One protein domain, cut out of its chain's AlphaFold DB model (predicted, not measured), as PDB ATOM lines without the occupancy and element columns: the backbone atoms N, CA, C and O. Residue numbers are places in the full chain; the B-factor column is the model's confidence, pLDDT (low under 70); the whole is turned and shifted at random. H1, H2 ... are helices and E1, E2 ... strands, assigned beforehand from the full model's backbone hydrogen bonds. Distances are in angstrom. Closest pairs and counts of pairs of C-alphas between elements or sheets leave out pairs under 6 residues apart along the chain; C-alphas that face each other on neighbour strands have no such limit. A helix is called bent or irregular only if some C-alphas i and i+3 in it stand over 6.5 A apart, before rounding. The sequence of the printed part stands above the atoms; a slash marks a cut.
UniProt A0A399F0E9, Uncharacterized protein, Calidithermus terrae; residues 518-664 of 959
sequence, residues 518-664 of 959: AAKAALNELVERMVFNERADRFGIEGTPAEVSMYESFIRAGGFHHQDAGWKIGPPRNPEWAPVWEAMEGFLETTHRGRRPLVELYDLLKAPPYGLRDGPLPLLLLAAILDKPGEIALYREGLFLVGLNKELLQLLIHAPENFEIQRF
ATOM      1  N   ALA A 518     -11.740  19.464  37.104       89.25
ATOM      2  CA  ALA A 518     -10.524  20.036  37.681       89.25
ATOM      3  C   ALA A 518     -10.050  19.275  38.934       89.25
ATOM      4  O   ALA A 518      -8.862  18.995  39.067       89.25
ATOM      5  N   ALA A 519     -10.968  18.887  39.828       90.94
ATOM      6  CA  ALA A 519     -10.619  18.097  41.007       90.94
ATOM      7  C   ALA A 519     -10.142  16.683  40.632       90.94
ATOM      8  O   ALA A 519      -9.191  16.188  41.224       90.94
ATOM      9  N   LYS A 520     -10.746  16.044  39.619       91.25
ATOM     10  CA  LYS A 520     -10.276  14.749  39.099       91.25
ATOM     11  C   LYS A 520      -8.874  14.844  38.501       91.25
ATOM     12  O   LYS A 520      -8.060  13.971  38.767       91.25
ATOM     13  N   ALA A 521      -8.585  15.898  37.735       90.94
ATOM     14  CA  ALA A 521      -7.251  16.123  37.179       90.94
ATOM     15  C   ALA A 521      -6.196  16.291  38.286       90.94
ATOM     16  O   ALA A 521      -5.164  15.628  38.248       90.94
ATOM     17  N   ALA A 522      -6.497  17.094  39.312       92.50
ATOM     18  CA  ALA A 522      -5.629  17.260  40.479       92.50
ATOM     19  C   ALA A 522      -5.434  15.949  41.264       92.50
ATOM     20  O   ALA A 522      -4.328  15.646  41.706       92.50
ATOM     21  N   LEU A 523      -6.493  15.147  41.417       94.12
ATOM     22  CA  LEU A 523      -6.410  13.842  42.071       94.12
ATOM     23  C   LEU A 523      -5.529  12.864  41.279       94.12
ATOM     24  O   LEU A 523      -4.693  12.200  41.884       94.12
ATOM     25  N   ASN A 524      -5.682  12.803  39.949       93.38
ATOM     26  CA  ASN A 524      -4.837  11.977  39.080       93.38
ATOM     27  C   ASN A 524      -3.356  12.370  39.221       93.38
ATOM     28  O   ASN A 524      -2.517  11.499  39.434       93.38
ATOM     29  N   GLU A 525      -3.045  13.669  39.178       93.69
ATOM     30  CA  GLU A 525      -1.674  14.173  39.335       93.69
ATOM     31  C   GLU A 525      -1.089  13.817  40.712       93.69
ATOM     32  O   GLU A 525       0.045  13.345  40.810       93.69
ATOM     33  N   LEU A 526      -1.868  13.976  41.789       94.94
ATOM     34  CA  LEU A 526      -1.426  13.600  43.134       94.94
ATOM     35  C   LEU A 526      -1.141  12.099  43.243       94.94
ATOM     36  O   LEU A 526      -0.125  11.702  43.809       94.94
ATOM     37  N   VAL A 527      -2.032  11.271  42.703       94.25
ATOM     38  CA  VAL A 527      -1.919   9.812  42.731       94.25
ATOM     39  C   VAL A 527      -0.708   9.322  41.933       94.25
ATOM     40  O   VAL A 527       0.028   8.461  42.415       94.25
ATOM     41  N   GLU A 528      -0.448   9.893  40.755       93.19
ATOM     42  CA  GLU A 528       0.771   9.597  39.995       93.19
ATOM     43  C   GLU A 528       2.021   9.930  40.821       93.19
ATOM     44  O   GLU A 528       2.934   9.109  40.941       93.19
ATOM     45  N   ARG A 529       2.049  11.100  41.465       92.75
ATOM     46  CA  ARG A 529       3.174  11.515  42.312       92.75
ATOM     47  C   ARG A 529       3.360  10.640  43.547       92.75
ATOM     48  O   ARG A 529       4.503  10.369  43.901       92.75
ATOM     49  N   MET A 530       2.281  10.161  44.170       92.44
ATOM     50  CA  MET A 530       2.369   9.215  45.291       92.44
ATOM     51  C   MET A 530       3.139   7.950  44.905       92.44
ATOM     52  O   MET A 530       3.928   7.465  45.704       92.44
ATOM     53  N   VAL A 531       2.936   7.439  43.687       90.06
ATOM     54  CA  VAL A 531       3.568   6.195  43.219       90.06
ATOM     55  C   VAL A 531       4.986   6.430  42.702       90.06
ATOM     56  O   VAL A 531       5.888   5.654  43.008       90.06
ATOM     57  N   PHE A 532       5.209   7.482  41.909       89.81
ATOM     58  CA  PHE A 532       6.499   7.690  41.237       89.81
ATOM     59  C   PHE A 532       7.502   8.518  42.056       89.81
ATOM     60  O   PHE A 532       8.706   8.382  41.847       89.81
ATOM     61  N   ASN A 533       7.029   9.326  43.013       91.12
ATOM     62  CA  ASN A 533       7.842  10.258  43.800       91.12
ATOM     63  C   ASN A 533       7.667  10.066  45.322       91.12
ATOM     64  O   ASN A 533       7.847  11.017  46.085       91.12
ATOM     65  N   GLU A 534       7.356   8.849  45.782       86.25
ATOM     66  CA  GLU A 534       7.031   8.531  47.190       86.25
ATOM     67  C   GLU A 534       8.086   9.011  48.215       86.25
ATOM     68  O   GLU A 534       7.760   9.263  49.371       86.25
ATOM     69  N   ARG A 535       9.362   9.116  47.800       88.06
ATOM     70  CA  ARG A 535      10.520   9.430  48.667       88.06
ATOM     71  C   ARG A 535      10.942  10.896  48.641       88.06
ATOM     72  O   ARG A 535      11.953  11.253  49.249       88.06
ATOM     73  N   ALA A 536      10.234  11.732  47.894       90.62
ATOM     74  CA  ALA A 536      10.502  13.160  47.834       90.62
ATOM     75  C   ALA A 536       9.620  13.907  48.839       90.62
ATOM     76  O   ALA A 536       8.452  13.560  49.023       90.62
ATOM     77  N   ASP A 537      10.147  14.985  49.431       90.06
ATOM     78  CA  ASP A 537       9.303  15.903  50.198       90.06
ATOM     79  C   ASP A 537       8.163  16.412  49.308       90.06
ATOM     80  O   ASP A 537       8.367  16.714  48.128       90.06
ATOM     81  N   ARG A 538       6.947  16.452  49.861       91.56
ATOM     82  CA  ARG A 538       5.712  16.811  49.142       91.56
ATOM     83  C   ARG A 538       5.560  16.101  47.785       91.56
ATOM     84  O   ARG A 538       5.027  16.694  46.854       91.56
ATOM     85  N   PHE A 539       6.071  14.874  47.641       92.69
ATOM     86  CA  PHE A 539       6.113  14.118  46.378       92.69
ATOM     87  C   PHE A 539       6.729  14.888  45.188       92.69
ATOM     88  O   PHE A 539       6.372  14.678  44.023       92.69
ATOM     89  N   GLY A 540       7.641  15.826  45.470       91.00
ATOM     90  CA  GLY A 540       8.275  16.684  44.467       91.00
ATOM     91  C   GLY A 540       7.338  17.731  43.854       91.00
ATOM     92  O   GLY A 540       7.542  18.138  42.712       91.00
ATOM     93  N   ILE A 541       6.263  18.126  44.549       91.88
ATOM     94  CA  ILE A 541       5.362  19.190  44.085       91.88
ATOM     95  C   ILE A 541       6.004  20.564  44.307       91.88
ATOM     96  O   ILE A 541       6.229  20.990  45.443       91.88
ATOM     97  N   GLU A 542       6.233  21.284  43.210       89.12
ATOM     98  CA  GLU A 542       6.700  22.671  43.205       89.12
ATOM     99  C   GLU A 542       5.525  23.649  43.033       89.12
ATOM    100  O   GLU A 542       4.539  23.362  42.354       89.12
ATOM    101  N   GLY A 543       5.615  24.826  43.657       90.19
ATOM    102  CA  GLY A 543       4.565  25.844  43.592       90.19
ATOM    103  C   GLY A 543       3.289  25.489  44.369       90.19
ATOM    104  O   GLY A 543       3.330  24.846  45.424       90.19
ATOM    105  N   THR A 544       2.147  25.976  43.870       90.25
ATOM    106  CA  THR A 544       0.814  25.838  44.493       90.25
ATOM    107  C   THR A 544      -0.288  25.363  43.521       90.25
ATOM    108  O   THR A 544      -1.375  25.944  43.499       90.25
ATOM    109  N   PRO A 545      -0.056  24.315  42.701       90.81
ATOM    110  CA  PRO A 545      -1.110  23.738  41.864       90.81
ATOM    111  C   PRO A 545      -2.211  23.064  42.710       90.81
ATOM    112  O   PRO A 545      -2.079  22.897  43.926       90.81
ATOM    113  N   ALA A 546      -3.336  22.697  42.088       85.88
ATOM    114  CA  ALA A 546      -4.548  22.266  42.796       85.88
ATOM    115  C   ALA A 546      -4.343  21.016  43.682       85.88
ATOM    116  O   ALA A 546      -4.931  20.916  44.763       85.88
ATOM    117  N   GLU A 547      -3.469  20.097  43.273       92.56
ATOM    118  CA  GLU A 547      -3.086  18.889  44.007       92.56
ATOM    119  C   GLU A 547      -2.379  19.180  45.340       92.56
ATOM    120  O   GLU A 547      -2.480  18.375  46.267       92.56
ATOM    121  N   VAL A 548      -1.750  20.356  45.504       93.19
ATOM    122  CA  VAL A 548      -1.160  20.775  46.790       93.19
ATOM    123  C   VAL A 548      -2.226  20.843  47.870       93.19
ATOM    124  O   VAL A 548      -2.002  20.388  48.989       93.19
ATOM    125  N   SER A 549      -3.404  21.379  47.544       92.31
ATOM    126  CA  SER A 549      -4.506  21.466  48.501       92.31
ATOM    127  C   SER A 549      -4.908  20.075  49.000       92.31
ATOM    128  O   SER A 549      -5.111  19.883  50.201       92.31
ATOM    129  N   MET A 550      -4.969  19.085  48.104       94.38
ATOM    130  CA  MET A 550      -5.295  17.697  48.447       94.38
ATOM    131  C   MET A 550      -4.183  17.050  49.280       94.38
ATOM    132  O   MET A 550      -4.472  16.457  50.317       94.38
ATOM    133  N   TYR A 551      -2.917  17.234  48.895       94.88
ATOM    134  CA  TYR A 551      -1.770  16.753  49.665       94.88
ATOM    135  C   TYR A 551      -1.768  17.303  51.100       94.88
ATOM    136  O   TYR A 551      -1.706  16.533  52.056       94.88
ATOM    137  N   GLU A 552      -1.876  18.623  51.276       93.50
ATOM    138  CA  GLU A 552      -1.784  19.247  52.600       93.50
ATOM    139  C   GLU A 552      -2.977  18.857  53.494       93.50
ATOM    140  O   GLU A 552      -2.797  18.513  54.662       93.50
ATOM    141  N   SER A 553      -4.197  18.860  52.943       92.31
ATOM    142  CA  SER A 553      -5.434  18.611  53.707       92.31
ATOM    143  C   SER A 553      -5.742  17.140  53.992       92.31
ATOM    144  O   SER A 553      -6.470  16.862  54.944       92.31
ATOM    145  N   PHE A 554      -5.221  16.210  53.185       94.81
ATOM    146  CA  PHE A 554      -5.455  14.775  53.340       94.81
ATOM    147  C   PHE A 554      -4.167  14.039  53.722       94.81
ATOM    148  O   PHE A 554      -4.074  13.501  54.820       94.81
ATOM    149  N   ILE A 555      -3.152  14.045  52.850       94.75
ATOM    150  CA  ILE A 555      -1.942  13.222  53.023       94.75
ATOM    151  C   ILE A 555      -1.131  13.695  54.234       94.75
ATOM    152  O   ILE A 555      -0.814  12.901  55.125       94.75
ATOM    153  N   ARG A 556      -0.822  14.996  54.300       93.44
ATOM    154  CA  ARG A 556      -0.031  15.581  55.389       93.44
ATOM    155  C   ARG A 556      -0.834  15.689  56.682       93.44
ATOM    156  O   ARG A 556      -0.346  15.262  57.723       93.44
ATOM    157  N   ALA A 557      -2.061  16.213  56.628       93.31
ATOM    158  CA  ALA A 557      -2.915  16.355  57.814       93.31
ATOM    159  C   ALA A 557      -3.377  15.008  58.404       93.31
ATOM    160  O   ALA A 557      -3.538  14.897  59.620       93.31
ATOM    161  N   GLY A 558      -3.571  13.978  57.572       93.12
ATOM    162  CA  GLY A 558      -3.816  12.601  58.014       93.12
ATOM    163  C   GLY A 558      -2.556  11.890  58.516       93.12
ATOM    164  O   GLY A 558      -2.641  10.888  59.224       93.12
ATOM    165  N   GLY A 559      -1.377  12.439  58.214       94.12
ATOM    166  CA  GLY A 559      -0.095  11.886  58.632       94.12
ATOM    167  C   GLY A 559       0.285  10.609  57.887       94.12
ATOM    168  O   GLY A 559       0.993   9.792  58.463       94.12
ATOM    169  N   PHE A 560      -0.192  10.437  56.651       94.88
ATOM    170  CA  PHE A 560       0.128   9.291  55.793       94.88
ATOM    171  C   PHE A 560       1.522   9.394  55.174       94.88
ATOM    172  O   PHE A 560       2.116   8.378  54.851       94.88
ATOM    173  N   HIS A 561       2.050  10.609  54.994       94.31
ATOM    174  CA  HIS A 561       3.391  10.850  54.461       94.31
ATOM    175  C   HIS A 561       4.253  11.522  55.525       94.31
ATOM    176  O   HIS A 561       3.926  12.612  56.003       94.31
ATOM    177  N   HIS A 562       5.340  10.867  55.924       88.81
ATOM    178  CA  HIS A 562       6.177  11.348  57.015       88.81
ATOM    179  C   HIS A 562       7.657  11.028  56.806       88.81
ATOM    180  O   HIS A 562       8.031  10.075  56.123       88.81
ATOM    181  N   GLN A 563       8.500  11.845  57.433       88.25
ATOM    182  CA  GLN A 563       9.948  11.720  57.387       88.25
ATOM    183  C   GLN A 563      10.440  10.933  58.607       88.25
ATOM    184  O   GLN A 563      10.328  11.410  59.735       88.25
ATOM    185  N   ASP A 564      10.973   9.733  58.368       81.00
ATOM    186  CA  ASP A 564      11.718   8.955  59.369       81.00
ATOM    187  C   ASP A 564      13.214   8.965  58.998       81.00
ATOM    188  O   ASP A 564      13.849  10.015  59.019       81.00
ATOM    189  N   ALA A 565      13.774   7.832  58.554       79.00
ATOM    190  CA  ALA A 565      15.104   7.755  57.927       79.00
ATOM    191  C   ALA A 565      15.123   8.270  56.465       79.00
ATOM    192  O   ALA A 565      16.150   8.241  55.792       79.00
ATOM    193  N   GLY A 566      13.965   8.710  55.978       85.81
ATOM    194  CA  GLY A 566      13.654   9.181  54.635       85.81
ATOM    195  C   GLY A 566      12.149   9.438  54.547       85.81
ATOM    196  O   GLY A 566      11.403   9.064  55.459       85.81
ATOM    197  N   TRP A 567      11.704  10.095  53.480       90.06
ATOM    198  CA  TRP A 567      10.277  10.247  53.204       90.06
ATOM    199  C   TRP A 567       9.677   8.906  52.793       90.06
ATOM    200  O   TRP A 567      10.250   8.199  51.959       90.06
ATOM    201  N   LYS A 568       8.557   8.542  53.417       90.38
ATOM    202  CA  LYS A 568       7.793   7.339  53.085       90.38
ATOM    203  C   LYS A 568       6.311   7.531  53.385       90.38
ATOM    204  O   LYS A 568       5.940   8.367  54.217       90.38
ATOM    205  N   ILE A 569       5.491   6.725  52.723       91.38
ATOM    206  CA  ILE A 569       4.063   6.603  53.003       91.38
ATOM    207  C   ILE A 569       3.849   5.470  54.014       91.38
ATOM    208  O   ILE A 569       4.593   4.492  54.010       91.38
ATOM    209  N   GLY A 570       2.875   5.627  54.906       89.12
ATOM    210  CA  GLY A 570       2.574   4.656  55.949       89.12
ATOM    211  C   GLY A 570       1.207   4.879  56.603       89.12
ATOM    212  O   GLY A 570       0.419   5.706  56.124       89.12
ATOM    213  N   PRO A 571       0.913   4.161  57.704       92.31
ATOM    214  CA  PRO A 571      -0.333   4.316  58.441       92.31
ATOM    215  C   PRO A 571      -0.498   5.753  58.957       92.31
ATOM    216  O   PRO A 571       0.493   6.435  59.243       92.31
ATOM    217  N   PRO A 572      -1.744   6.223  59.124       95.19
ATOM    218  CA  PRO A 572      -1.994   7.587  59.550       95.19
ATOM    219  C   PRO A 572      -1.443   7.828  60.955       95.19
ATOM    220  O   PRO A 572      -1.801   7.141  61.911       95.19
ATOM    221  N   ARG A 573      -0.615   8.866  61.106       94.12
ATOM    222  CA  ARG A 573      -0.189   9.358  62.429       94.12
ATOM    223  C   ARG A 573      -1.253  10.199  63.129       94.12
ATOM    224  O   ARG A 573      -1.142  10.438  64.328       94.12
ATOM    225  N   ASN A 574      -2.258  10.676  62.395       94.50
ATOM    226  CA  ASN A 574      -3.386  11.392  62.975       94.50
ATOM    227  C   ASN A 574      -4.425  10.390  63.523       94.50
ATOM    228  O   ASN A 574      -5.009   9.646  62.728       94.50
ATOM    229  N   PRO A 575      -4.720  10.399  64.840       94.00
ATOM    230  CA  PRO A 575      -5.676   9.473  65.447       94.00
ATOM    231  C   PRO A 575      -7.091   9.535  64.857       94.00
ATOM    232  O   PRO A 575      -7.802   8.536  64.908       94.00
ATOM    233  N   GLU A 576      -7.512  10.664  64.270       93.50
ATOM    234  CA  GLU A 576      -8.839  10.779  63.639       93.50
ATOM    235  C   GLU A 576      -9.011   9.828  62.441       93.50
ATOM    236  O   GLU A 576     -10.130   9.421  62.135       93.50
ATOM    237  N   TRP A 577      -7.916   9.451  61.771       95.69
ATOM    238  CA  TRP A 577      -7.930   8.541  60.620       95.69
ATOM    239  C   TRP A 577      -7.761   7.066  61.007       95.69
ATOM    240  O   TRP A 577      -8.025   6.193  60.179       95.69
ATOM    241  N   ALA A 578      -7.365   6.772  62.251       95.56
ATOM    242  CA  ALA A 578      -7.128   5.405  62.715       95.56
ATOM    243  C   ALA A 578      -8.351   4.481  62.539       95.56
ATOM    244  O   ALA A 578      -8.173   3.400  61.982       95.56
ATOM    245  N   PRO A 579      -9.598   4.886  62.863       97.19
ATOM    246  CA  PRO A 579     -10.745   3.991  62.713       97.19
ATOM    247  C   PRO A 579     -11.036   3.590  61.261       97.19
ATOM    248  O   PRO A 579     -11.487   2.474  61.006       97.19
ATOM    249  N   VAL A 580     -10.807   4.505  60.311       96.94
ATOM    250  CA  VAL A 580     -10.943   4.245  58.868       96.94
ATOM    251  C   VAL A 580      -9.844   3.295  58.402       96.94
ATOM    252  O   VAL A 580     -10.115   2.356  57.658       96.94
ATOM    253  N   TRP A 581      -8.611   3.528  58.854       96.56
ATOM    254  CA  TRP A 581      -7.474   2.679  58.518       96.56
ATOM    255  C   TRP A 581      -7.643   1.255  59.053       96.56
ATOM    256  O   TRP A 581      -7.463   0.300  58.307       96.56
ATOM    257  N   GLU A 582      -8.080   1.103  60.304       96.50
ATOM    258  CA  GLU A 582      -8.401  -0.193  60.914       96.50
ATOM    259  C   GLU A 582      -9.514  -0.929  60.156       96.50
ATOM    260  O   GLU A 582      -9.425  -2.137  59.956       96.50
ATOM    261  N   ALA A 583     -10.544  -0.216  59.686       96.75
ATOM    262  CA  ALA A 583     -11.611  -0.810  58.877       96.75
ATOM    263  C   ALA A 583     -11.093  -1.349  57.541       96.75
ATOM    264  O   ALA A 583     -11.489  -2.428  57.101       96.75
ATOM    265  N   MET A 584     -10.200  -0.593  56.901       95.81
ATOM    266  CA  MET A 584      -9.555  -0.995  55.659       95.81
ATOM    267  C   MET A 584      -8.616  -2.187  55.877       95.81
ATOM    268  O   MET A 584      -8.694  -3.146  55.117       95.81
ATOM    269  N   GLU A 585      -7.783  -2.176  56.920       94.06
ATOM    270  CA  GLU A 585      -6.934  -3.321  57.283       94.06
ATOM    271  C   GLU A 585      -7.780  -4.566  57.581       94.06
ATOM    272  O   GLU A 585      -7.512  -5.627  57.021       94.06
ATOM    273  N   GLY A 586      -8.863  -4.430  58.355       94.62
ATOM    274  CA  GLY A 586      -9.792  -5.526  58.630       94.62
ATOM    275  C   GLY A 586     -10.475  -6.061  57.367       94.62
ATOM    276  O   GLY A 586     -10.617  -7.271  57.207       94.62
ATOM    277  N   PHE A 587     -10.845  -5.193  56.416       95.25
ATOM    278  CA  PHE A 587     -11.330  -5.636  55.106       95.25
ATOM    279  C   PHE A 587     -10.245  -6.408  54.346       95.25
ATOM    280  O   PHE A 587     -10.516  -7.495  53.834       95.25
ATOM    281  N   LEU A 588      -9.020  -5.882  54.296       92.56
ATOM    282  CA  LEU A 588      -7.891  -6.527  53.629       92.56
ATOM    283  C   LEU A 588      -7.589  -7.905  54.236       92.56
ATOM    284  O   LEU A 588      -7.323  -8.838  53.483       92.56
ATOM    285  N   GLU A 589      -7.715  -8.091  55.549       90.38
ATOM    286  CA  GLU A 589      -7.573  -9.406  56.193       90.38
ATOM    287  C   GLU A 589      -8.603 -10.428  55.682       90.38
ATOM    288  O   GLU A 589      -8.286 -11.603  55.484       90.38
ATOM    289  N   THR A 590      -9.835 -10.004  55.377       90.62
ATOM    290  CA  THR A 590     -10.835 -10.923  54.801       90.62
ATOM    291  C   THR A 590     -10.447 -11.440  53.414       90.62
ATOM    292  O   THR A 590     -10.878 -12.526  53.022       90.62
ATOM    293  N   THR A 591      -9.600 -10.704  52.685       88.88
ATOM    294  CA  THR A 591      -9.149 -11.082  51.338       88.88
ATOM    295  C   THR A 591      -8.090 -12.191  51.339       88.88
ATOM    296  O   THR A 591      -7.774 -12.754  50.291       88.88
ATOM    297  N   HIS A 592      -7.585 -12.611  52.506       79.00
ATOM    298  CA  HIS A 592      -6.703 -13.780  52.600       79.00
ATOM    299  C   HIS A 592      -7.363 -15.068  52.087       79.00
ATOM    300  O   HIS A 592      -6.676 -15.965  51.605       79.00
ATOM    301  N   ARG A 593      -8.699 -15.159  52.155       73.75
ATOM    302  CA  ARG A 593      -9.473 -16.312  51.659       73.75
ATOM    303  C   ARG A 593      -9.734 -16.272  50.151       73.75
ATOM    304  O   ARG A 593     -10.209 -17.261  49.602       73.75
ATOM    305  N   GLY A 594      -9.452 -15.150  49.495       80.81
ATOM    306  CA  GLY A 594      -9.714 -14.942  48.077       80.81
ATOM    307  C   GLY A 594      -9.858 -13.465  47.724       80.81
ATOM    308  O   GLY A 594     -10.078 -12.614  48.587       80.81
ATOM    309  N   ARG A 595      -9.742 -13.171  46.429       89.06
ATOM    310  CA  ARG A 595      -9.917 -11.824  45.871       89.06
ATOM    311  C   ARG A 595     -11.314 -11.296  46.186       89.06
ATOM    312  O   ARG A 595     -12.279 -12.060  46.172       89.06
ATOM    313  N   ARG A 596     -11.423  -9.992  46.440       94.12
ATOM    314  CA  ARG A 596     -12.711  -9.308  46.622       94.12
ATOM    315  C   ARG A 596     -12.815  -8.091  45.704       94.12
ATOM    316  O   ARG A 596     -11.794  -7.436  45.482       94.12
ATOM    317  N   PRO A 597     -14.011  -7.746  45.200       95.50
ATOM    318  CA  PRO A 597     -14.218  -6.512  44.449       95.50
ATOM    319  C   PRO A 597     -13.798  -5.283  45.261       95.50
ATOM    320  O   PRO A 597     -14.161  -5.147  46.432       95.50
ATOM    321  N   LEU A 598     -13.075  -4.350  44.638       95.44
ATOM    322  CA  LEU A 598     -12.616  -3.126  45.302       95.44
ATOM    323  C   LEU A 598     -13.788  -2.250  45.777       95.44
ATOM    324  O   LEU A 598     -13.702  -1.581  46.806       95.44
ATOM    325  N   VAL A 599     -14.908  -2.287  45.053       95.38
ATOM    326  CA  VAL A 599     -16.115  -1.524  45.394       95.38
ATOM    327  C   VAL A 599     -16.668  -1.920  46.762       95.38
ATOM    328  O   VAL A 599     -17.160  -1.052  47.471       95.38
ATOM    329  N   GLU A 600     -16.501  -3.172  47.199       96.12
ATOM    330  CA  GLU A 600     -16.940  -3.596  48.535       96.12
ATOM    331  C   GLU A 600     -16.172  -2.874  49.655       96.12
ATOM    332  O   GLU A 600     -16.766  -2.514  50.673       96.12
ATOM    333  N   LEU A 601     -14.871  -2.604  49.464       96.12
ATOM    334  CA  LEU A 601     -14.085  -1.781  50.391       96.12
ATOM    335  C   LEU A 601     -14.588  -0.336  50.388       96.12
ATOM    336  O   LEU A 601     -14.743   0.282  51.441       96.12
ATOM    337  N   TYR A 602     -14.844   0.219  49.205       95.56
ATOM    338  CA  TYR A 602     -15.331   1.589  49.084       95.56
ATOM    339  C   TYR A 602     -16.713   1.745  49.718       95.56
ATOM    340  O   TYR A 602     -16.943   2.710  50.442       95.56
ATOM    341  N   ASP A 603     -17.620   0.796  49.510       94.62
ATOM    342  CA  ASP A 603     -18.952   0.794  50.111       94.62
ATOM    343  C   ASP A 603     -18.889   0.655  51.636       94.62
ATOM    344  O   ASP A 603     -19.584   1.396  52.334       94.62
ATOM    345  N   LEU A 604     -17.988  -0.183  52.164       96.19
ATOM    346  CA  LEU A 604     -17.715  -0.273  53.601       96.19
ATOM    347  C   LEU A 604     -17.300   1.086  54.190       96.19
ATOM    348  O   LEU A 604     -17.832   1.505  55.217       96.19
ATOM    349  N   LEU A 605     -16.367   1.788  53.542       96.25
ATOM    350  CA  LEU A 605     -15.860   3.079  54.019       96.25
ATOM    351  C   LEU A 605     -16.846   4.241  53.799       96.25
ATOM    352  O   LEU A 605     -16.803   5.237  54.527       96.25
ATOM    353  N   LYS A 606     -17.743   4.131  52.814       93.81
ATOM    354  CA  LYS A 606     -18.843   5.082  52.578       93.81
ATOM    355  C   LYS A 606     -20.009   4.881  53.548       93.81
ATOM    356  O   LYS A 606     -20.764   5.827  53.781       93.81
ATOM    357  N   ALA A 607     -20.179   3.688  54.109       92.31
ATOM    358  CA  ALA A 607     -21.237   3.397  55.069       92.31
ATOM    359  C   ALA A 607     -20.951   4.012  56.459       92.31
ATOM    360  O   ALA A 607     -19.793   4.265  56.819       92.31
ATOM    361  N   PRO A 608     -21.986   4.272  57.282       92.31
ATOM    362  CA  PRO A 608     -21.799   4.515  58.710       92.31
ATOM    363  C   PRO A 608     -21.027   3.353  59.367       92.31
ATOM    364  O   PRO A 608     -21.259   2.200  59.007       92.31
ATOM    365  N   PRO A 609     -20.137   3.616  60.341       95.06
ATOM    366  CA  PRO A 609     -19.921   4.893  61.023       95.06
ATOM    367  C   PRO A 609     -18.869   5.826  60.386       95.06
ATOM    368  O   PRO A 609     -18.506   6.828  61.004       95.06
ATOM    369  N   TYR A 610     -18.362   5.521  59.185       94.88
ATOM    370  CA  TYR A 610     -17.265   6.258  58.535       94.88
ATOM    371  C   TYR A 610     -17.762   7.322  57.552       94.88
ATOM    372  O   TYR A 610     -17.344   8.476  57.604       94.88
ATOM    373  N   GLY A 611     -18.686   6.961  56.660       92.81
ATOM    374  CA  GLY A 611     -19.353   7.923  55.788       92.81
ATOM    375  C   GLY A 611     -18.476   8.597  54.730       92.81
ATOM    376  O   GLY A 611     -18.862   9.672  54.267       92.81
ATOM    377  N   LEU A 612     -17.295   8.089  54.379       94.81
ATOM    378  CA  LEU A 612     -16.375   8.809  53.489       94.81
ATOM    379  C   LEU A 612     -16.997   9.136  52.122       94.81
ATOM    380  O   LEU A 612     -17.983   8.545  51.691       94.81
ATOM    381  N   ARG A 613     -16.441  10.147  51.452       93.50
ATOM    382  CA  ARG A 613     -16.806  10.512  50.076       93.50
ATOM    383  C   ARG A 613     -15.898   9.801  49.080       93.50
ATOM    384  O   ARG A 613     -14.850   9.314  49.477       93.50
ATOM    385  N   ASP A 614     -16.269   9.775  47.803       91.25
ATOM    386  CA  ASP A 614     -15.517   9.030  46.786       91.25
ATOM    387  C   ASP A 614     -14.098   9.576  46.561       91.25
ATOM    388  O   ASP A 614     -13.168   8.805  46.354       91.25
ATOM    389  N   GLY A 615     -13.898  10.893  46.661       92.25
ATOM    390  CA  GLY A 615     -12.589  11.507  46.414       92.25
ATOM    391  C   GLY A 615     -11.419  11.014  47.282       92.25
ATOM    392  O   GLY A 615     -10.365  10.742  46.713       92.25
ATOM    393  N   PRO A 616     -11.535  10.879  48.618       94.62
ATOM    394  CA  PRO A 616     -10.443  10.357  49.449       94.62
ATOM    395  C   PRO A 616     -10.147   8.854  49.286       94.62
ATOM    396  O   PRO A 616      -9.072   8.419  49.696       94.62
ATOM    397  N   LEU A 617     -11.055   8.046  48.723       95.00
ATOM    398  CA  LEU A 617     -10.910   6.579  48.714       95.00
ATOM    399  C   LEU A 617      -9.692   6.081  47.910       95.00
ATOM    400  O   LEU A 617      -8.947   5.262  48.450       95.00
ATOM    401  N   PRO A 618      -9.404   6.591  46.690       94.31
ATOM    402  CA  PRO A 618      -8.203   6.198  45.952       94.31
ATOM    403  C   PRO A 618      -6.907   6.534  46.698       94.31
ATOM    404  O   PRO A 618      -5.957   5.757  46.652       94.31
ATOM    405  N   LEU A 619      -6.867   7.661  47.421       95.06
ATOM    406  CA  LEU A 619      -5.694   8.057  48.209       95.06
ATOM    407  C   LEU A 619      -5.474   7.121  49.402       95.06
ATOM    408  O   LEU A 619      -4.334   6.744  49.662       95.06
ATOM    409  N   LEU A 620      -6.546   6.719  50.098       95.00
ATOM    410  CA  LEU A 620      -6.472   5.720  51.174       95.00
ATOM    411  C   LEU A 620      -5.959   4.378  50.658       95.00
ATOM    412  O   LEU A 620      -5.037   3.809  51.237       95.00
ATOM    413  N   LEU A 621      -6.533   3.901  49.552       94.56
ATOM    414  CA  LEU A 621      -6.144   2.641  48.930       94.56
ATOM    415  C   LEU A 621      -4.659   2.642  48.550       94.56
ATOM    416  O   LEU A 621      -3.935   1.701  48.864       94.56
ATOM    417  N   LEU A 622      -4.193   3.706  47.895       93.38
ATOM    418  CA  LEU A 622      -2.794   3.818  47.494       93.38
ATOM    419  C   LEU A 622      -1.868   3.964  48.693       93.38
ATOM    420  O   LEU A 622      -0.796   3.368  48.687       93.38
ATOM    421  N   ALA A 623      -2.282   4.684  49.737       93.56
ATOM    422  CA  ALA A 623      -1.520   4.727  50.976       93.56
ATOM    423  C   ALA A 623      -1.348   3.324  51.583       93.56
ATOM    424  O   ALA A 623      -0.247   2.988  52.004       93.56
ATOM    425  N   ALA A 624      -2.385   2.480  51.549       92.00
ATOM    426  CA  ALA A 624      -2.306   1.086  52.000       92.00
ATOM    427  C   ALA A 624      -1.341   0.246  51.152       92.00
ATOM    428  O   ALA A 624      -0.497  -0.474  51.686       92.00
ATOM    429  N   ILE A 625      -1.451   0.349  49.822       89.38
ATOM    430  CA  ILE A 625      -0.608  -0.397  48.875       89.38
ATOM    431  C   ILE A 625       0.868  -0.004  49.029       89.38
ATOM    432  O   ILE A 625       1.741  -0.871  48.971       89.38
ATOM    433  N   LEU A 626       1.146   1.288  49.226       88.25
ATOM    434  CA  LEU A 626       2.502   1.828  49.345       88.25
ATOM    435  C   LEU A 626       3.106   1.624  50.744       88.25
ATOM    436  O   LEU A 626       4.323   1.509  50.853       88.25
ATOM    437  N   ASP A 627       2.287   1.515  51.796       88.62
ATOM    438  CA  ASP A 627       2.730   1.132  53.147       88.62
ATOM    439  C   ASP A 627       3.310  -0.293  53.178       88.62
ATOM    440  O   ASP A 627       4.336  -0.547  53.813       88.62
ATOM    441  N   LYS A 628       2.682  -1.230  52.450       80.44
ATOM    442  CA  LYS A 628       3.067  -2.653  52.424       80.44
ATOM    443  C   LYS A 628       3.376  -3.131  51.000       80.44
ATOM    444  O   LYS A 628       2.625  -3.939  50.435       80.44
ATOM    445  N   PRO A 629       4.484  -2.660  50.394       74.19
ATOM    446  CA  PRO A 629       4.802  -2.974  49.010       74.19
ATOM    447  C   PRO A 629       4.954  -4.486  48.813       74.19
ATOM    448  O   PRO A 629       5.794  -5.138  49.429       74.19
ATOM    449  N   GLY A 630       4.139  -5.043  47.917       72.12
ATOM    450  CA  GLY A 630       4.140  -6.466  47.585       72.12
ATOM    451  C   GLY A 630       3.185  -7.338  48.405       72.12
ATOM    452  O   GLY A 630       2.927  -8.456  47.969       72.12
ATOM    453  N   GLU A 631       2.628  -6.851  49.521       80.25
ATOM    454  CA  GLU A 631       1.585  -7.576  50.273       80.25
ATOM    455  C   GLU A 631       0.197  -7.385  49.666       80.25
ATOM    456  O   GLU A 631      -0.628  -8.286  49.743       80.25
ATOM    457  N   ILE A 632      -0.084  -6.228  49.067       86.31
ATOM    458  CA  ILE A 632      -1.392  -5.931  48.477       86.31
ATOM    459  C   ILE A 632      -1.275  -5.977  46.955       86.31
ATOM    460  O   ILE A 632      -0.463  -5.268  46.359       86.31
ATOM    461  N   ALA A 633      -2.105  -6.806  46.330       84.75
ATOM    462  CA  ALA A 633      -2.213  -6.942  44.890       84.75
ATOM    463  C   ALA A 633      -3.571  -6.468  44.379       84.75
ATOM    464  O   ALA A 633      -4.613  -6.692  45.001       84.75
ATOM    465  N   LEU A 634      -3.530  -5.840  43.207       88.44
ATOM    466  CA  LEU A 634      -4.708  -5.460  42.445       88.44
ATOM    467  C   LEU A 634      -4.840  -6.356  41.219       88.44
ATOM    468  O   LEU A 634      -3.853  -6.711  40.567       88.44
ATOM    469  N   TYR A 635      -6.083  -6.669  40.894       88.50
ATOM    470  CA  TYR A 635      -6.459  -7.452  39.735       88.50
ATOM    471  C   TYR A 635      -7.463  -6.680  38.899       88.50
ATOM    472  O   TYR A 635      -8.238  -5.882  39.425       88.50
ATOM    473  N   ARG A 636      -7.473  -6.954  37.599       88.94
ATOM    474  CA  ARG A 636      -8.492  -6.462  36.678       88.94
ATOM    475  C   ARG A 636      -8.905  -7.592  35.753       88.94
ATOM    476  O   ARG A 636      -8.041  -8.225  35.152       88.94
ATOM    477  N   GLU A 637     -10.208  -7.844  35.644       83.25
ATOM    478  CA  GLU A 637     -10.751  -8.926  34.802       83.25
ATOM    479  C   GLU A 637     -10.072 -10.289  35.104       83.25
ATOM    480  O   GLU A 637      -9.779 -11.087  34.215       83.25
ATOM    481  N   GLY A 638      -9.749 -10.533  36.384       77.19
ATOM    482  CA  GLY A 638      -9.054 -11.731  36.865       77.19
ATOM    483  C   GLY A 638      -7.535 -11.777  36.623       77.19
ATOM    484  O   GLY A 638      -6.889 -12.732  37.069       77.19
ATOM    485  N   LEU A 639      -6.950 -10.774  35.959       79.62
ATOM    486  CA  LEU A 639      -5.517 -10.675  35.659       79.62
ATOM    487  C   LEU A 639      -4.767  -9.874  36.727       79.62
ATOM    488  O   LEU A 639      -5.230  -8.816  37.147       79.62
ATOM    489  N   PHE A 640      -3.596 -10.366  37.138       81.88
ATOM    490  CA  PHE A 640      -2.723  -9.687  38.099       81.88
ATOM    491  C   PHE A 640      -2.102  -8.425  37.483       81.88
ATOM    492  O   PHE A 640      -1.521  -8.486  36.396       81.88
ATOM    493  N   LEU A 641      -2.183  -7.287  38.178       81.00
ATOM    494  CA  LEU A 641      -1.600  -6.034  37.699       81.00
ATOM    495  C   LEU A 641      -0.117  -5.920  38.071       81.00
ATOM    496  O   LEU A 641       0.274  -5.922  39.240       81.00
ATOM    497  N   VAL A 642       0.725  -5.797  37.044       70.06
ATOM    498  CA  VAL A 642       2.181  -5.675  37.176       70.06
ATOM    499  C   VAL A 642       2.548  -4.216  37.435       70.06
ATOM    500  O   VAL A 642       2.800  -3.447  36.512       70.06
ATOM    501  N   GLY A 643       2.578  -3.840  38.714       72.19
ATOM    502  CA  GLY A 643       2.858  -2.466  39.133       72.19
ATOM    503  C   GLY A 643       1.748  -1.478  38.754       72.19
ATOM    504  O   GLY A 643       0.750  -1.830  38.128       72.19
ATOM    505  N   LEU A 644       1.922  -0.223  39.165       81.94
ATOM    506  CA  LEU A 644       0.982   0.861  38.888       81.94
ATOM    507  C   LEU A 644       1.608   1.805  37.856       81.94
ATOM    508  O   LEU A 644       2.638   2.420  38.125       81.94
ATOM    509  N   ASN A 645       1.007   1.896  36.668       85.25
ATOM    510  CA  ASN A 645       1.346   2.898  35.654       85.25
ATOM    511  C   ASN A 645       0.281   4.010  35.618       85.25
ATOM    512  O   ASN A 645      -0.761   3.900  36.267       85.25
ATOM    513  N   LYS A 646       0.536   5.084  34.863       87.31
ATOM    514  CA  LYS A 646      -0.368   6.244  34.794       87.31
ATOM    515  C   LYS A 646      -1.774   5.855  34.332       87.31
ATOM    516  O   LYS A 646      -2.763   6.283  34.920       87.31
ATOM    517  N   GLU A 647      -1.868   4.991  33.326       89.25
ATOM    518  CA  GLU A 647      -3.136   4.553  32.744       89.25
ATOM    519  C   GLU A 647      -3.981   3.759  33.753       89.25
ATOM    520  O   GLU A 647      -5.185   3.989  33.882       89.25
ATOM    521  N   LEU A 648      -3.355   2.852  34.509       88.69
ATOM    522  CA  LEU A 648      -4.019   2.068  35.551       88.69
ATOM    523  C   LEU A 648      -4.487   2.945  36.711       88.69
ATOM    524  O   LEU A 648      -5.579   2.723  37.223       88.69
ATOM    525  N   LEU A 649      -3.701   3.950  37.102       91.00
ATOM    526  CA  LEU A 649      -4.072   4.884  38.166       91.00
ATOM    527  C   LEU A 649      -5.297   5.730  37.794       91.00
ATOM    528  O   LEU A 649      -6.214   5.878  38.602       91.00
ATOM    529  N   GLN A 650      -5.358   6.224  36.556       90.69
ATOM    530  CA  GLN A 650      -6.529   6.954  36.060       90.69
ATOM    531  C   GLN A 650      -7.773   6.057  36.016       90.69
ATOM    532  O   GLN A 650      -8.858   6.466  36.437       90.69
ATOM    533  N   LEU A 651      -7.618   4.810  35.560       90.81
ATOM    534  CA  LEU A 651      -8.700   3.826  35.558       90.81
ATOM    535  C   LEU A 651      -9.171   3.473  36.973       90.81
ATOM    536  O   LEU A 651     -10.373   3.356  37.181       90.81
ATOM    537  N   LEU A 652      -8.265   3.361  37.946       90.12
ATOM    538  CA  LEU A 652      -8.596   3.087  39.348       90.12
ATOM    539  C   LEU A 652      -9.494   4.178  39.956       90.12
ATOM    540  O   LEU A 652     -10.356   3.889  40.781       90.12
ATOM    541  N   ILE A 653      -9.314   5.433  39.530       89.62
ATOM    542  CA  ILE A 653     -10.132   6.576  39.961       89.62
ATOM    543  C   ILE A 653     -11.464   6.639  39.197       89.62
ATOM    544  O   ILE A 653     -12.472   7.082  39.748       89.62
ATOM    545  N   HIS A 654     -11.480   6.276  37.913       88.38
ATOM    546  CA  HIS A 654     -12.656   6.443  37.050       88.38
ATOM    547  C   HIS A 654     -13.606   5.248  37.025       88.38
ATOM    548  O   HIS A 654     -14.801   5.470  36.851       88.38
ATOM    549  N   ALA A 655     -13.087   4.033  37.183       90.81
ATOM    550  CA  ALA A 655     -13.848   2.792  37.106       90.81
ATOM    551  C   ALA A 655     -13.327   1.746  38.120       90.81
ATOM    552  O   ALA A 655     -12.824   0.687  37.713       90.81
ATOM    553  N   PRO A 656     -13.394   2.032  39.439       91.44
ATOM    554  CA  PRO A 656     -12.953   1.110  40.491       91.44
ATOM    555  C   PRO A 656     -13.705  -0.232  40.489       91.44
ATOM    556  O   PRO A 656     -13.180  -1.221  40.991       91.44
ATOM    557  N   GLU A 657     -14.898  -0.300  39.894       92.38
ATOM    558  CA  GLU A 657     -15.691  -1.521  39.701       92.38
ATOM    559  C   GLU A 657     -15.004  -2.598  38.860       92.38
ATOM    560  O   GLU A 657     -15.327  -3.775  38.993       92.38
ATOM    561  N   ASN A 658     -14.018  -2.222  38.042       93.19
ATOM    562  CA  ASN A 658     -13.252  -3.170  37.236       93.19
ATOM    563  C   ASN A 658     -12.100  -3.829  38.007       93.19
ATOM    564  O   ASN A 658     -11.375  -4.644  37.431       93.19
ATOM    565  N   PHE A 659     -11.895  -3.456  39.274       94.44
ATOM    566  CA  PHE A 659     -10.758  -3.894  40.070       94.44
ATOM    567  C   PHE A 659     -11.175  -4.822  41.210       94.44
ATOM    568  O   PHE A 659     -12.176  -4.614  41.897       94.44
ATOM    569  N   GLU A 660     -10.332  -5.815  41.459       94.38
ATOM    570  CA  GLU A 660     -10.382  -6.661  42.646       94.38
ATOM    571  C   GLU A 660      -9.091  -6.470  43.443       94.38
ATOM    572  O   GLU A 660      -8.038  -6.146  42.889       94.38
ATOM    573  N   ILE A 661      -9.169  -6.681  44.750       92.62
ATOM    574  CA  ILE A 661      -8.051  -6.520  45.670       92.62
ATOM    575  C   ILE A 661      -7.836  -7.798  46.472       92.62
ATOM    576  O   ILE A 661      -8.784  -8.489  46.859       92.62
ATOM    577  N   GLN A 662      -6.568  -8.108  46.720       89.19
ATOM    578  CA  GLN A 662      -6.168  -9.195  47.594       89.19
ATOM    579  C   GLN A 662      -4.928  -8.807  48.384       89.19
ATOM    580  O   GLN A 662      -3.945  -8.323  47.827       89.19
ATOM    581  N   ARG A 663      -4.965  -9.061  49.687       87.06
ATOM    582  CA  ARG A 663      -3.803  -9.024  50.557       87.06
ATOM    583  C   ARG A 663      -3.251 -10.432  50.723       87.06
ATOM    584  O   ARG A 663      -3.943 -11.360  51.146       87.06
ATOM    585  N   PHE A 664      -1.969 -10.567  50.454       77.81
ATOM    586  CA  PHE A 664      -1.189 -11.747  50.750       77.81
ATOM    587  C   PHE A 664      -0.553 -11.594  52.122       77.81
ATOM    588  O   PHE A 664       0.185 -10.645  52.382       77.81
TER     589      PHE A 664
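AT A GLANCE: This is residues 518 to 664 of the 959 residues of an uncharacterized protein of Calidithermus terrae (UniProt A0A399F0E9). A ribbon of two antiparallel strands, E3 and E4, with the helical hairpin of H4 and H5 packed on E4, makes one side of a compact body that has H6 in its core. On the other side of H6, H1 runs side by side with it, and H3, H7 and the short H2 pack on H1; a small second hairpin, E1 and E2, meets one end of H6 through E2. The printed part has 147 residues, mostly helix by its named elements, in the order H1, H2, H3, E1, E2, H4, H5, H6, E3, H7, E4. It is compact, with a radius of gyration of the C-alphas of 14.5 A, and rounded, spanning 43 by 33 by 32 A.

IN THESE COORDINATES: E3 is residues 632 to 636, 13.8 A long, and E4 is residues 659 to 663, 13.6 A, with C-alpha 663 at (-3.803, -9.024, 50.557). H4, residues 575 to 593, is the longest helix at 29.5 A; it is irregular, with C-alphas 576 and 579 7.1 A apart. H5 is residues 598 to 606, 12.6 A, and H6 residues 617 to 627, 15.3 A. H1, residues 518 to 532, is 21.3 A long and starts at C-alpha 518 (-10.524, 20.036, 37.681). H2 is residues 537 to 540, H3 residues 546 to 558, 18.0 A, and H7 residues 646 to 654, 12.5 A. E1 is residues 561 to 563 and E2 residues 567 to 569, each 7.2 A.

HOW THE PARTS SIT: E3 and E4 are antiparallel, with N 633 and O 662 2.8 A apart, within hydrogen-bond range. The closest C-alphas of H4 and E4, Thr 591 and Gln 662, are 5.1 A apart. H4, with residues 580 to 587 alone, touches H5 at a shallow tilt of 32 degrees, opposite ways; Phe 587 and Leu 601 have the closest C-alphas, 6.7 A. The closest C-alphas of H6 and E3, Ile 625 and Ile 632, are 5.6 A apart. H1 is the hub. With residues 527 to 531 alone it touches H6, at a shallow tilt of 6 degrees, the same way; the closest C-alphas are Val 527 and Leu 619, 6.9 A. H3, with residues 546 to 551 alone, touches H1 at a steep tilt of 60 degrees; the closest C-alphas are Ala 522 and Glu 547, 4.6 A. H1, with residues 524 to 528 alone, touches H7 at a steep tilt of 46 degrees, opposite ways; the closest C-alphas are Asn 524 and Gln 650, 6.1 A. H1, with residues 529 to 530 alone, and H2 only just touch, with 3 pairs of C-alphas within 8 A; the closest are Arg 529 and Phe 539, 5.7 A. E1 and E2 are an antiparallel hairpin, with N 562 and O 568 3.1 A apart, within range. H1, H5, H6 and H7 have every O i to N i+4 pair within range, H3 6 of 9 and H4 10 of 15; H2 is too short for one.

THE WHOLE: The two farthest C-alphas, Gly 543 and Arg 593, are 45.2 A apart. The printed part has no cut and no long link. Its mean pLDDT is 90.5, and no printed residue is under 70.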